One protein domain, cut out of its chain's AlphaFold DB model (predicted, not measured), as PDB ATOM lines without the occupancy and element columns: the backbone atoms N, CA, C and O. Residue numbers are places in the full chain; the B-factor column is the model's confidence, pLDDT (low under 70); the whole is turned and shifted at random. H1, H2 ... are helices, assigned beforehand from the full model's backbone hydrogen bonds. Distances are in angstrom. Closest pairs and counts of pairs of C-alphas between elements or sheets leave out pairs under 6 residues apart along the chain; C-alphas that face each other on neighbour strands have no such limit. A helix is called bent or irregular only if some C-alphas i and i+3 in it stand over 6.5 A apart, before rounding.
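AT A GLANCE: This is residues 88 to 161 of the 165 residues of an uncharacterized protein of Acidimicrobiia bacterium (UniProt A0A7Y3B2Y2). Three helices, H1, H2 and H3, make an up-and-down bundle, each running against the one before it in the chain, and H4 packs on the side of H3 away from H1 and H2. H1 and H2 form a long hairpin with the two helices side by side, H3 lies over the pair so that the three centres make a triangle, and after H4 the unnamed end, residues 157 to 161, turns back. The printed part has 74 residues with four named helices, in the order H1, H2, H3, H4 along the chain, and no named strand; the class is all helix. The whole is compact, with a radius of gyration of the C-alphas of 11.4 A, and its outline is rounded, with spans of 32 by 25 by 18 A.

IN THESE COORDINATES: H1 is residues 88 to 104, beginning at C-alpha 88 at (103.930, 87.332, 103.283), and it measures 24.4 A from first to last C-alpha. After residues 105 to 107 comes H2, residues 108 to 124, which measures 24.3 A and begins at C-alpha 108 at (81.897, 96.993, 103.660). H1 and H2 are the longest helices by residues, with 17 each. Residues 125 to 127 lead to H3, residues 128 to 139, with 16.2 A from first to last C-alpha. Residues 140 to 142 lead to H4, residues 143 to 156, which measures 21.6 A and ends at C-alpha 156 at (99.812, 82.550, 86.192). H4 is irregular: C-alphas 144 and 147 are 8.0 A apart, against about 5 A in a regular helix, and its line is a rough one. The last printed C-alpha, that of Thr 161, is at (89.259, 80.657, 91.589).

HOW THE PARTS SIT: In the bundle, H1 and H2 touch, with 35 pairs of C-alphas within 8 A. Their closest C-alphas, those of Gly 99 and Ala 111, are 4.1 A apart. The two are a helical hairpin, running opposite ways at a shallow tilt of 15 degrees. H2 and H3 are also a helical hairpin and touch, with the C-alphas of Ala 122 and Ile 131 closest at 5.5 A. They run opposite ways at a shallow tilt of 19 degrees. H1 and H3 touch with 7 pairs of C-alphas within 8 A, the closest being those of Arg 96 and Thr 134 at 6.3 A. These two run the same way at a shallow tilt of 15 degrees, with their centres 10.5 A apart. H3 is the hub, touching the 3 other helices. H3 and H4 form a third helical hairpin and touch, with the C-alphas of Gly 132 and Arg 149 closest at 4.9 A. They run opposite ways at a shallow tilt of 27 degrees, with their centres 8.1 A apart. H4 is apart from H1 and from H2. In H1, H2 and H3 every pair of O i and N i+4 is within hydrogen-bond range, while in H4 7 of 10 such pairs are.

THE WHOLE: The two C-alphas farthest apart, those of Leu 105 and Gln 155, are 32.6 A from each other. The first and last printed C-alphas, those of Phe 88 and Thr 161, are 19.9 A apart. The printed part has no cut. The links from H1 to H2, from H2 to H3 and from H3 to H4 are tight, with 3 residues each, and no link is long. The mean pLDDT of the printed part is 92.0. Residues 141 to 145, of which 143 to 145 belong to H4, are under 70; the mean over H4 is 85.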
ATOM      1  N   PHE A  88     104.815  86.326 103.876       91.50
ATOM      2  CA  PHE A  88     103.930  87.332 103.283       91.50
ATOM      3  C   PHE A  88     102.653  86.689 102.715       91.50
ATOM      4  O   PHE A  88     101.572  87.249 102.886       91.50
ATOM      5  N   GLU A  89     102.761  85.470 102.165       93.00
ATOM      6  CA  GLU A  89     101.623  84.660 101.719       93.00
ATOM      7  C   GLU A  89     100.579  84.459 102.831       93.00
ATOM      8  O   GLU A  89      99.411  84.805 102.641       93.00
ATOM      9  N   LEU A  90     100.970  83.908 103.990       94.62
ATOM     10  CA  LEU A  90     100.022  83.599 105.066       94.62
ATOM     11  C   LEU A  90      99.408  84.868 105.654       94.62
ATOM     12  O   LEU A  90      98.194  84.924 105.845       94.62
ATOM     13  N   ARG A  91     100.213  85.910 105.886       96.06
ATOM     14  CA  ARG A  91      99.714  87.193 106.407       96.06
ATOM     15  C   ARG A  91      98.693  87.830 105.468       96.06
ATOM     16  O   ARG A  91      97.592  88.177 105.901       96.06
ATOM     17  N   SER A  92      99.018  87.906 104.175       97.06
ATOM     18  CA  SER A  92      98.104  88.426 103.155       97.06
ATOM     19  C   SER A  92      96.827  87.585 103.069       97.06
ATOM     20  O   SER A  92      95.718  88.123 103.061       97.06
ATOM     21  N   MET A  93      96.955  86.254 103.097       96.62
ATOM     22  CA  MET A  93      95.809  85.353 103.090       96.62
ATOM     23  C   MET A  93      94.883  85.590 104.288       96.62
ATOM     24  O   MET A  93      93.672  85.688 104.087       96.62
ATOM     25  N   LEU A  94      95.405  85.695 105.515       98.00
ATOM     26  CA  LEU A  94      94.575  85.913 106.704       98.00
ATOM     27  C   LEU A  94      93.812  87.243 106.635       98.00
ATOM     28  O   LEU A  94      92.613  87.270 106.922       98.00
ATOM     29  N   ALA A  95      94.471  88.318 106.194       97.81
ATOM     30  CA  ALA A  95      93.828  89.614 105.978       97.81
ATOM     31  C   ALA A  95      92.732  89.528 104.896       97.81
ATOM     32  O   ALA A  95      91.605  89.988 105.100       97.81
ATOM     33  N   ARG A  96      92.985  88.823 103.784       97.75
ATOM     34  CA  ARG A  96      91.977  88.593 102.738       97.75
ATOM     35  C   ARG A  96      90.778  87.788 103.247       97.75
ATOM     36  O   ARG A  96      89.637  88.126 102.929       97.75
ATOM     37  N   LEU A  97      91.002  86.751 104.059       98.19
ATOM     38  CA  LEU A  97      89.923  85.978 104.690       98.19
ATOM     39  C   LEU A  97      89.080  86.852 105.634       98.19
ATOM     40  O   LEU A  97      87.853  86.735 105.630       98.19
ATOM     41  N   ALA A  98      89.706  87.754 106.400       98.31
ATOM     42  CA  ALA A  98      88.988  88.733 107.218       98.31
ATOM     43  C   ALA A  98      88.149  89.683 106.350       98.31
ATOM     44  O   ALA A  98      86.986  89.942 106.671       98.31
ATOM     45  N   GLY A  99      88.710  90.151 105.231       97.44
ATOM     46  CA  GLY A  99      88.018  90.971 104.239       97.44
ATOM     47  C   GLY A  99      86.735  90.312 103.739       97.44
ATOM     48  O   GLY A  99      85.650  90.872 103.897       97.44
ATOM     49  N   TYR A 100      86.829  89.080 103.235       97.50
ATOM     50  CA  TYR A 100      85.656  88.318 102.800       97.50
ATOM     51  C   TYR A 100      84.655  88.050 103.925       97.50
ATOM     52  O   TYR A 100      83.452  88.199 103.720       97.50
ATOM     53  N   ALA A 101      85.120  87.704 105.127       98.06
ATOM     54  CA  ALA A 101      84.224  87.493 106.259       98.06
ATOM     55  C   ALA A 101      83.458  88.777 106.627       98.06
ATOM     56  O   ALA A 101      82.284  88.721 106.994       98.06
ATOM     57  N   HIS A 102      84.091  89.945 106.506       97.50
ATOM     58  CA  HIS A 102      83.411  91.225 106.667       97.50
ATOM     59  C   HIS A 102      82.417  91.510 105.535       97.50
ATOM     60  O   HIS A 102      81.330  92.002 105.841       97.50
ATOM     61  N   LEU A 103      82.727  91.163 104.278       94.81
ATOM     62  CA  LEU A 103      81.786  91.281 103.153       94.81
ATOM     63  C   LEU A 103      80.534  90.424 103.369       94.81
ATOM     64  O   LEU A 103      79.426  90.949 103.293       94.81
ATOM     65  N   GLN A 104      80.698  89.151 103.740       95.62
ATOM     66  CA  GLN A 104      79.585  88.234 104.036       95.62
ATOM     67  C   GLN A 104      78.677  88.735 105.173       95.62
ATOM     68  O   GLN A 104      77.495  88.406 105.233       95.62
ATOM     69  N   LEU A 105      79.216  89.554 106.082       96.62
ATOM     70  CA  LEU A 105      78.471  90.173 107.181       96.62
ATOM     71  C   LEU A 105      77.931  91.577 106.849       96.62
ATOM     72  O   LEU A 105      77.353  92.213 107.727       96.62
ATOM     73  N   GLY A 106      78.138  92.084 105.631       94.56
ATOM     74  CA  GLY A 106      77.705  93.424 105.211       94.56
ATOM     75  C   GLY A 106      78.551  94.578 105.770       94.56
ATOM     76  O   GLY A 106      78.140  95.735 105.727       94.56
ATOM     77  N   HIS A 107      79.743  94.303 106.301       95.56
ATOM     78  CA  HIS A 107      80.633  95.301 106.898       95.56
ATOM     79  C   HIS A 107      81.614  95.899 105.871       95.56
ATOM     80  O   HIS A 107      82.829  95.802 106.051       95.56
ATOM     81  N   GLY A 108      81.102  96.542 104.816       93.38
ATOM     82  CA  GLY A 108      81.897  96.993 103.660       93.38
ATOM     83  C   GLY A 108      83.146  97.822 104.000       93.38
ATOM     84  O   GLY A 108      84.228  97.525 103.509       93.38
ATOM     85  N   ALA A 109      83.046  98.802 104.906       93.06
ATOM     86  CA  ALA A 109      84.202  99.626 105.291       93.06
ATOM     87  C   ALA A 109      85.315  98.820 105.993       93.06
ATOM     88  O   ALA A 109      86.496  99.027 105.730       93.06
ATOM     89  N   LYS A 110      84.942  97.867 106.861       95.44
ATOM     90  CA  LYS A 110      85.912  96.978 107.521       95.44
ATOM     91  C   LYS A 110      86.524  96.002 106.526       95.44
ATOM     92  O   LYS A 110      87.722  95.761 106.584       95.44
ATOM     93  N   ALA A 111      85.706  95.473 105.615       96.06
ATOM     94  CA  ALA A 111      86.189  94.622 104.542       96.06
ATOM     95  C   ALA A 111      87.236  95.346 103.696       96.06
ATOM     96  O   ALA A 111      88.309  94.796 103.482       96.06
ATOM     97  N   ARG A 112      86.959  96.592 103.289       94.50
ATOM     98  CA  ARG A 112      87.893  97.385 102.487       94.50
ATOM     99  C   ARG A 112      89.247  97.539 103.174       94.50
ATOM    100  O   ARG A 112      90.246  97.201 102.559       94.50
ATOM    101  N   GLY A 113      89.266  97.937 104.449       96.12
ATOM    102  CA  GLY A 113      90.518  98.058 105.203       96.12
ATOM    103  C   GLY A 113      91.322  96.752 105.230       96.12
ATOM    104  O   GLY A 113      92.504  96.755 104.923       96.12
ATOM    105  N   GLN A 114      90.668  95.617 105.498       97.75
ATOM    106  CA  GLN A 114      91.343  94.311 105.517       97.75
ATOM    107  C   GLN A 114      91.868  93.878 104.138       97.75
ATOM    108  O   GLN A 114      92.915  93.241 104.048       97.75
ATOM    109  N   LEU A 115      91.148  94.199 103.060       97.06
ATOM    110  CA  LEU A 115      91.580  93.890 101.695       97.06
ATOM    111  C   LEU A 115      92.724  94.802 101.229       97.06
ATOM    112  O   LEU A 115      93.611  94.334 100.521       97.06
ATOM    113  N   ASP A 116      92.734  96.067 101.651       96.88
ATOM    114  CA  ASP A 116      93.849  96.985 101.403       96.88
ATOM    115  C   ASP A 116      95.120  96.512 102.122       96.88
ATOM    116  O   ASP A 116      96.181  96.440 101.498       96.88
ATOM    117  N   ASP A 117      95.000  96.093 103.386       97.19
ATOM    118  CA  ASP A 117      96.104  95.499 104.148       97.19
ATOM    119  C   ASP A 117      96.624  94.224 103.459       97.19
ATOM    120  O   ASP A 117      97.827  94.067 103.244       97.19
ATOM    121  N   ALA A 118      95.721  93.330 103.040       97.62
ATOM    122  CA  ALA A 118      96.083  92.103 102.331       97.62
ATOM    123  C   ALA A 118      96.857  92.380 101.032       97.62
ATOM    124  O   ALA A 118      97.828  91.675 100.736       97.62
ATOM    125  N   LEU A 119      96.442  93.402 100.275       97.25
ATOM    126  CA  LEU A 119      97.075  93.798  99.019       97.25
ATOM    127  C   LEU A 119      98.458  94.408  99.261       97.25
ATOM    128  O   LEU A 119      99.397  94.085  98.534       97.25
ATOM    129  N   ALA A 120      98.596  95.259 100.280       97.69
ATOM    130  CA  ALA A 120      99.877  95.848 100.656       97.69
ATOM    131  C   ALA A 120     100.896  94.767 101.050       97.69
ATOM    132  O   ALA A 120     102.004  94.752 100.517       97.69
ATOM    133  N   ILE A 121     100.491  93.811 101.893       96.62
ATOM    134  CA  ILE A 121     101.343  92.693 102.332       96.62
ATOM    135  C   ILE A 121     101.748  91.803 101.149       96.62
ATOM    136  O   ILE A 121     102.906  91.403 101.046       96.62
ATOM    137  N   ALA A 122     100.812  91.485 100.247       96.44
ATOM    138  CA  ALA A 122     101.111  90.661  99.073       96.44
ATOM    139  C   ALA A 122     102.117  91.340  98.134       96.44
ATOM    140  O   ALA A 122     102.999  90.674  97.598       96.44
ATOM    141  N   ARG A 123     101.996  92.663  97.958       96.75
ATOM    142  CA  ARG A 123     102.928  93.468  97.157       96.75
ATOM    143  C   ARG A 123     104.309  93.550  97.790       96.75
ATOM    144  O   ARG A 123     105.289  93.428  97.074       96.75
ATOM    145  N   GLU A 124     104.394  93.716  99.105       96.25
ATOM    146  CA  GLU A 124     105.682  93.705  99.808       96.25
ATOM    147  C   GLU A 124     106.412  92.359  99.661       96.25
ATOM    148  O   GLU A 124     107.636  92.323  99.578       96.25
ATOM    149  N   GLY A 125     105.662  91.257  99.589       94.19
ATOM    150  CA  GLY A 125     106.204  89.917  99.368       94.19
ATOM    151  C   GLY A 125     106.376  89.495  97.906       94.19
ATOM    152  O   GLY A 125     106.705  88.331  97.684       94.19
ATOM    153  N   ASP A 126     106.099  90.372  96.932       94.44
ATOM    154  CA  ASP A 126     106.057  90.061  95.491       94.44
ATOM    155  C   ASP A 126     105.202  88.815  95.137       94.44
ATOM    156  O   ASP A 126     105.427  88.120  94.139       94.44
ATOM    157  N   ASP A 127     104.171  88.524  95.938       94.12
ATOM    158  CA  ASP A 127     103.319  87.345  95.772       94.12
ATOM    159  C   ASP A 127     102.194  87.634  94.773       94.12
ATOM    160  O   ASP A 127     101.060  87.972  95.127       94.12
ATOM    161  N   SER A 128     102.516  87.481  93.487       94.31
ATOM    162  CA  SER A 128     101.575  87.704  92.380       94.31
ATOM    163  C   SER A 128     100.268  86.923  92.542       94.31
ATOM    164  O   SER A 128      99.203  87.415  92.170       94.31
ATOM    165  N   TYR A 129     100.309  85.722  93.128       93.00
ATOM    166  CA  TYR A 129      99.100  84.930  93.322       93.00
ATOM    167  C   TYR A 129      98.186  85.555  94.380       93.00
ATOM    168  O   TYR A 129      96.990  85.730  94.129       93.00
ATOM    169  N   GLN A 130      98.726  85.953  95.536       95.19
ATOM    170  CA  GLN A 130      97.930  86.622  96.572       95.19
ATOM    171  C   GLN A 130      97.459  88.015  96.144       95.19
ATOM    172  O   GLN A 130      96.332  88.388  96.485       95.19
ATOM    173  N   ILE A 131      98.247  88.751  95.349       96.25
ATOM    174  CA  ILE A 131      97.805  90.013  94.732       96.25
ATOM    175  C   ILE A 131      96.551  89.759  93.891       96.25
ATOM    176  O   ILE A 131      95.516  90.381  94.130       96.25
ATOM    177  N   GLY A 132      96.601  88.795  92.965       94.81
ATOM    178  CA  GLY A 132      95.465  88.473  92.101       94.81
ATOM    179  C   GLY A 132      94.212  88.052  92.882       94.81
ATOM    180  O   GLY A 132      93.121  88.554  92.612       94.81
ATOM    181  N   LEU A 133      94.349  87.190  93.897       94.56
ATOM    182  CA  LEU A 133      93.212  86.793  94.743       94.56
ATOM    183  C   LEU A 133      92.620  87.969  95.535       94.56
ATOM    184  O   LEU A 133      91.413  88.007  95.781       94.56
ATOM    185  N   THR A 134      93.455  88.910  95.974       95.56
ATOM    186  CA  THR A 134      92.998  90.078  96.740       95.56
ATOM    187  C   THR A 134      92.302  91.091  95.841       95.56
ATOM    188  O   THR A 134      91.245  91.599  96.210       95.56
ATOM    189  N   LEU A 135      92.822  91.327  94.635       93.75
ATOM    190  CA  LEU A 135      92.156  92.165  93.640       93.75
ATOM    191  C   LEU A 135      90.802  91.577  93.232       93.75
ATOM    192  O   LEU A 135      89.831  92.319  93.164       93.75
ATOM    193  N   GLU A 136      90.681  90.253  93.084       92.25
ATOM    194  CA  GLU A 136      89.377  89.615  92.863       92.25
ATOM    195  C   GLU A 136      88.383  89.901  94.005       92.25
ATOM    196  O   GLU A 136      87.201  90.155  93.760       92.25
ATOM    197  N   ALA A 137      88.844  89.869  95.257       91.62
ATOM    198  CA  ALA A 137      88.018  90.201  96.415       91.62
ATOM    199  C   ALA A 137      87.565  91.668  96.402       91.62
ATOM    200  O   ALA A 137      86.411  91.960  96.720       91.62
ATOM    201  N   ILE A 138      88.467  92.575  96.018       90.69
ATOM    202  CA  ILE A 138      88.196  94.007  95.884       90.69
ATOM    203  C   ILE A 138      87.218  94.265  94.738       90.69
ATOM    204  O   ILE A 138      86.280  95.029  94.928       90.69
ATOM    205  N   GLU A 139      87.375  93.602  93.592       84.00
ATOM    206  CA  GLU A 139      86.514  93.777  92.415       84.00
ATOM    207  C   GLU A 139      85.050  93.460  92.678       84.00
ATOM    208  O   GLU A 139      84.159  94.172  92.218       84.00
ATOM    209  N   ARG A 140      84.786  92.420  93.476       70.44
ATOM    210  CA  ARG A 140      83.423  92.105  93.928       70.44
ATOM    211  C   ARG A 140      82.780  93.251  94.717       70.44
ATOM    212  O   ARG A 140      81.568  93.240  94.913       70.44
ATOM    213  N   ASN A 141      83.577  94.214  95.170       68.25
ATOM    214  CA  ASN A 141      83.167  95.376  95.944       68.25
ATOM    215  C   ASN A 141      83.400  96.720  95.207       68.25
ATOM    216  O   ASN A 141      82.846  97.727  95.639       68.25
ATOM    217  N   ASP A 142      84.199  96.756  94.130       65.88
ATOM    218  CA  ASP A 142      84.597  97.965  93.389       65.88
ATOM    219  C   ASP A 142      85.135  97.628  91.977       65.88
ATOM    220  O   ASP A 142      86.153  96.960  91.835       65.88
ATOM    221  N   ALA A 143      84.500  98.131  90.913       62.47
ATOM    222  CA  ALA A 143      84.819  97.776  89.522       62.47
ATOM    223  C   ALA A 143      86.215  98.229  89.023       62.47
ATOM    224  O   ALA A 143      86.629  97.834  87.934       62.47
ATOM    225  N   GLY A 144      86.952  99.051  89.781       64.44
ATOM    226  CA  GLY A 144      88.218  99.653  89.339       64.44
ATOM    227  C   GLY A 144      89.445  98.727  89.266       64.44
ATOM    228  O   GLY A 144      90.463  99.138  88.718       64.44
ATOM    229  N   ALA A 145      89.386  97.503  89.800       68.25
ATOM    230  CA  ALA A 145      90.550  96.606  89.940       68.25
ATOM    231  C   ALA A 145      90.692  95.528  88.834       68.25
ATOM    232  O   ALA A 145      91.616  94.713  88.873       68.25
ATOM    233  N   GLN A 146      89.816  95.555  87.825       77.50
ATOM    234  CA  GLN A 146      89.621  94.470  86.854       77.50
ATOM    235  C   GLN A 146      90.822  94.153  85.954       77.50
ATOM    236  O   GLN A 146      91.079  92.981  85.645       77.50
ATOM    237  N   ASP A 147      91.573  95.168  85.536       83.88
ATOM    238  CA  ASP A 147      92.628  94.995  84.534       83.88
ATOM    239  C   ASP A 147      93.877  94.319  85.119       83.88
ATOM    240  O   ASP A 147      94.394  93.357  84.544       83.88
ATOM    241  N   GLU A 148      94.324  94.758  86.301       88.00
ATOM    242  CA  GLU A 148      95.510  94.211  86.979       88.00
ATOM    243  C   GLU A 148      95.296  92.742  87.365       88.00
ATOM    244  O   GLU A 148      96.131  91.887  87.054       88.00
ATOM    245  N   ARG A 149      94.138  92.406  87.953       91.62
ATOM    246  CA  ARG A 149      93.796  91.017  88.291       91.62
ATOM    247  C   ARG A 149      93.814  90.119  87.059       91.62
ATOM    248  O   ARG A 149      94.349  89.013  87.100       91.62
ATOM    249  N   THR A 150      93.206  90.578  85.965       89.75
ATOM    250  CA  THR A 150      93.101  89.797  84.726       89.75
ATOM    251  C   THR A 150      94.481  89.515  84.133       89.75
ATOM    252  O   THR A 150      94.751  88.379  83.745       89.75
ATOM    253  N   ALA A 151      95.375  90.509  84.126       91.50
ATOM    254  CA  ALA A 151      96.752  90.335  83.670       91.50
ATOM    255  C   ALA A 151      97.517  89.309  84.525       91.50
ATOM    256  O   ALA A 151      98.134  88.391  83.982       91.50
ATOM    257  N   ILE A 152      97.411  89.413  85.854       93.75
ATOM    258  CA  ILE A 152      98.052  88.484  86.795       93.75
ATOM    259  C   ILE A 152      97.538  87.054  86.599       93.75
ATOM    260  O   ILE A 152      98.326  86.116  86.478       93.75
ATOM    261  N   PHE A 153      96.219  86.857  86.537       94.44
ATOM    262  CA  PHE A 153      95.643  85.521  86.358       94.44
ATOM    263  C   PHE A 153      96.024  84.904  85.013       94.44
ATOM    264  O   PHE A 153      96.350  83.717  84.972       94.44
ATOM    265  N   ALA A 154      96.070  85.698  83.939       94.31
ATOM    266  CA  ALA A 154      96.543  85.235  82.639       94.31
ATOM    267  C   ALA A 154      98.016  84.793  82.689       94.31
ATOM    268  O   ALA A 154      98.344  83.713  82.202       94.31
ATOM    269  N   GLN A 155      98.889  85.580  83.327       95.19
ATOM    270  CA  GLN A 155     100.308  85.247  83.487       95.19
ATOM    271  C   GLN A 155     100.519  83.949  84.281       95.19
ATOM    272  O   GLN A 155     101.387  83.149  83.936       95.19
ATOM    273  N   LEU A 156      99.724  83.732  85.331       93.94
ATOM    274  CA  LEU A 156      99.812  82.550  86.192       93.94
ATOM    275  C   LEU A 156      99.047  81.330  85.646       93.94
ATOM    276  O   LEU A 156      99.084  80.265  86.261       93.94
ATOM    277  N   GLY A 157      98.332  81.463  84.522       94.94
ATOM    278  CA  GLY A 157      97.503  80.393  83.959       94.94
ATOM    279  C   GLY A 157      96.278  80.038  84.814       94.94
ATOM    280  O   GLY A 157      95.771  78.917  84.748       94.94
ATOM    281  N   ILE A 158      95.797  80.970  85.640       91.94
ATOM    282  CA  ILE A 158      94.642  80.766  86.518       91.94
ATOM    283  C   ILE A 158      93.366  80.938  85.701       91.94
ATOM    284  O   ILE A 158      93.010  82.039  85.292       91.94
ATOM    285  N   VAL A 159      92.651  79.832  85.494       88.50
ATOM    286  CA  VAL A 159      91.389  79.820  84.735       88.50
ATOM    287  C   VAL A 159      90.192  80.169  85.620       88.50
ATOM    288  O   VAL A 159      89.234  80.791  85.167       88.50
ATOM    289  N   ARG A 160      90.220  79.742  86.886       85.88
ATOM    290  CA  ARG A 160      89.133  79.951  87.843       85.88
ATOM    291  C   ARG A 160      89.650  79.881  89.274       85.88
ATOM    292  O   ARG A 160      90.471  79.025  89.598       85.88
ATOM    293  N   THR A 161      89.091  80.719  90.136       88.88
ATOM    294  CA  THR A 161      89.259  80.657  91.589       88.88
ATOM    295  C   THR A 161      88.003  80.067  92.256       88.88
ATOM    296  O   THR A 161      86.911  80.058  91.667       88.88
TER     297      THR A 161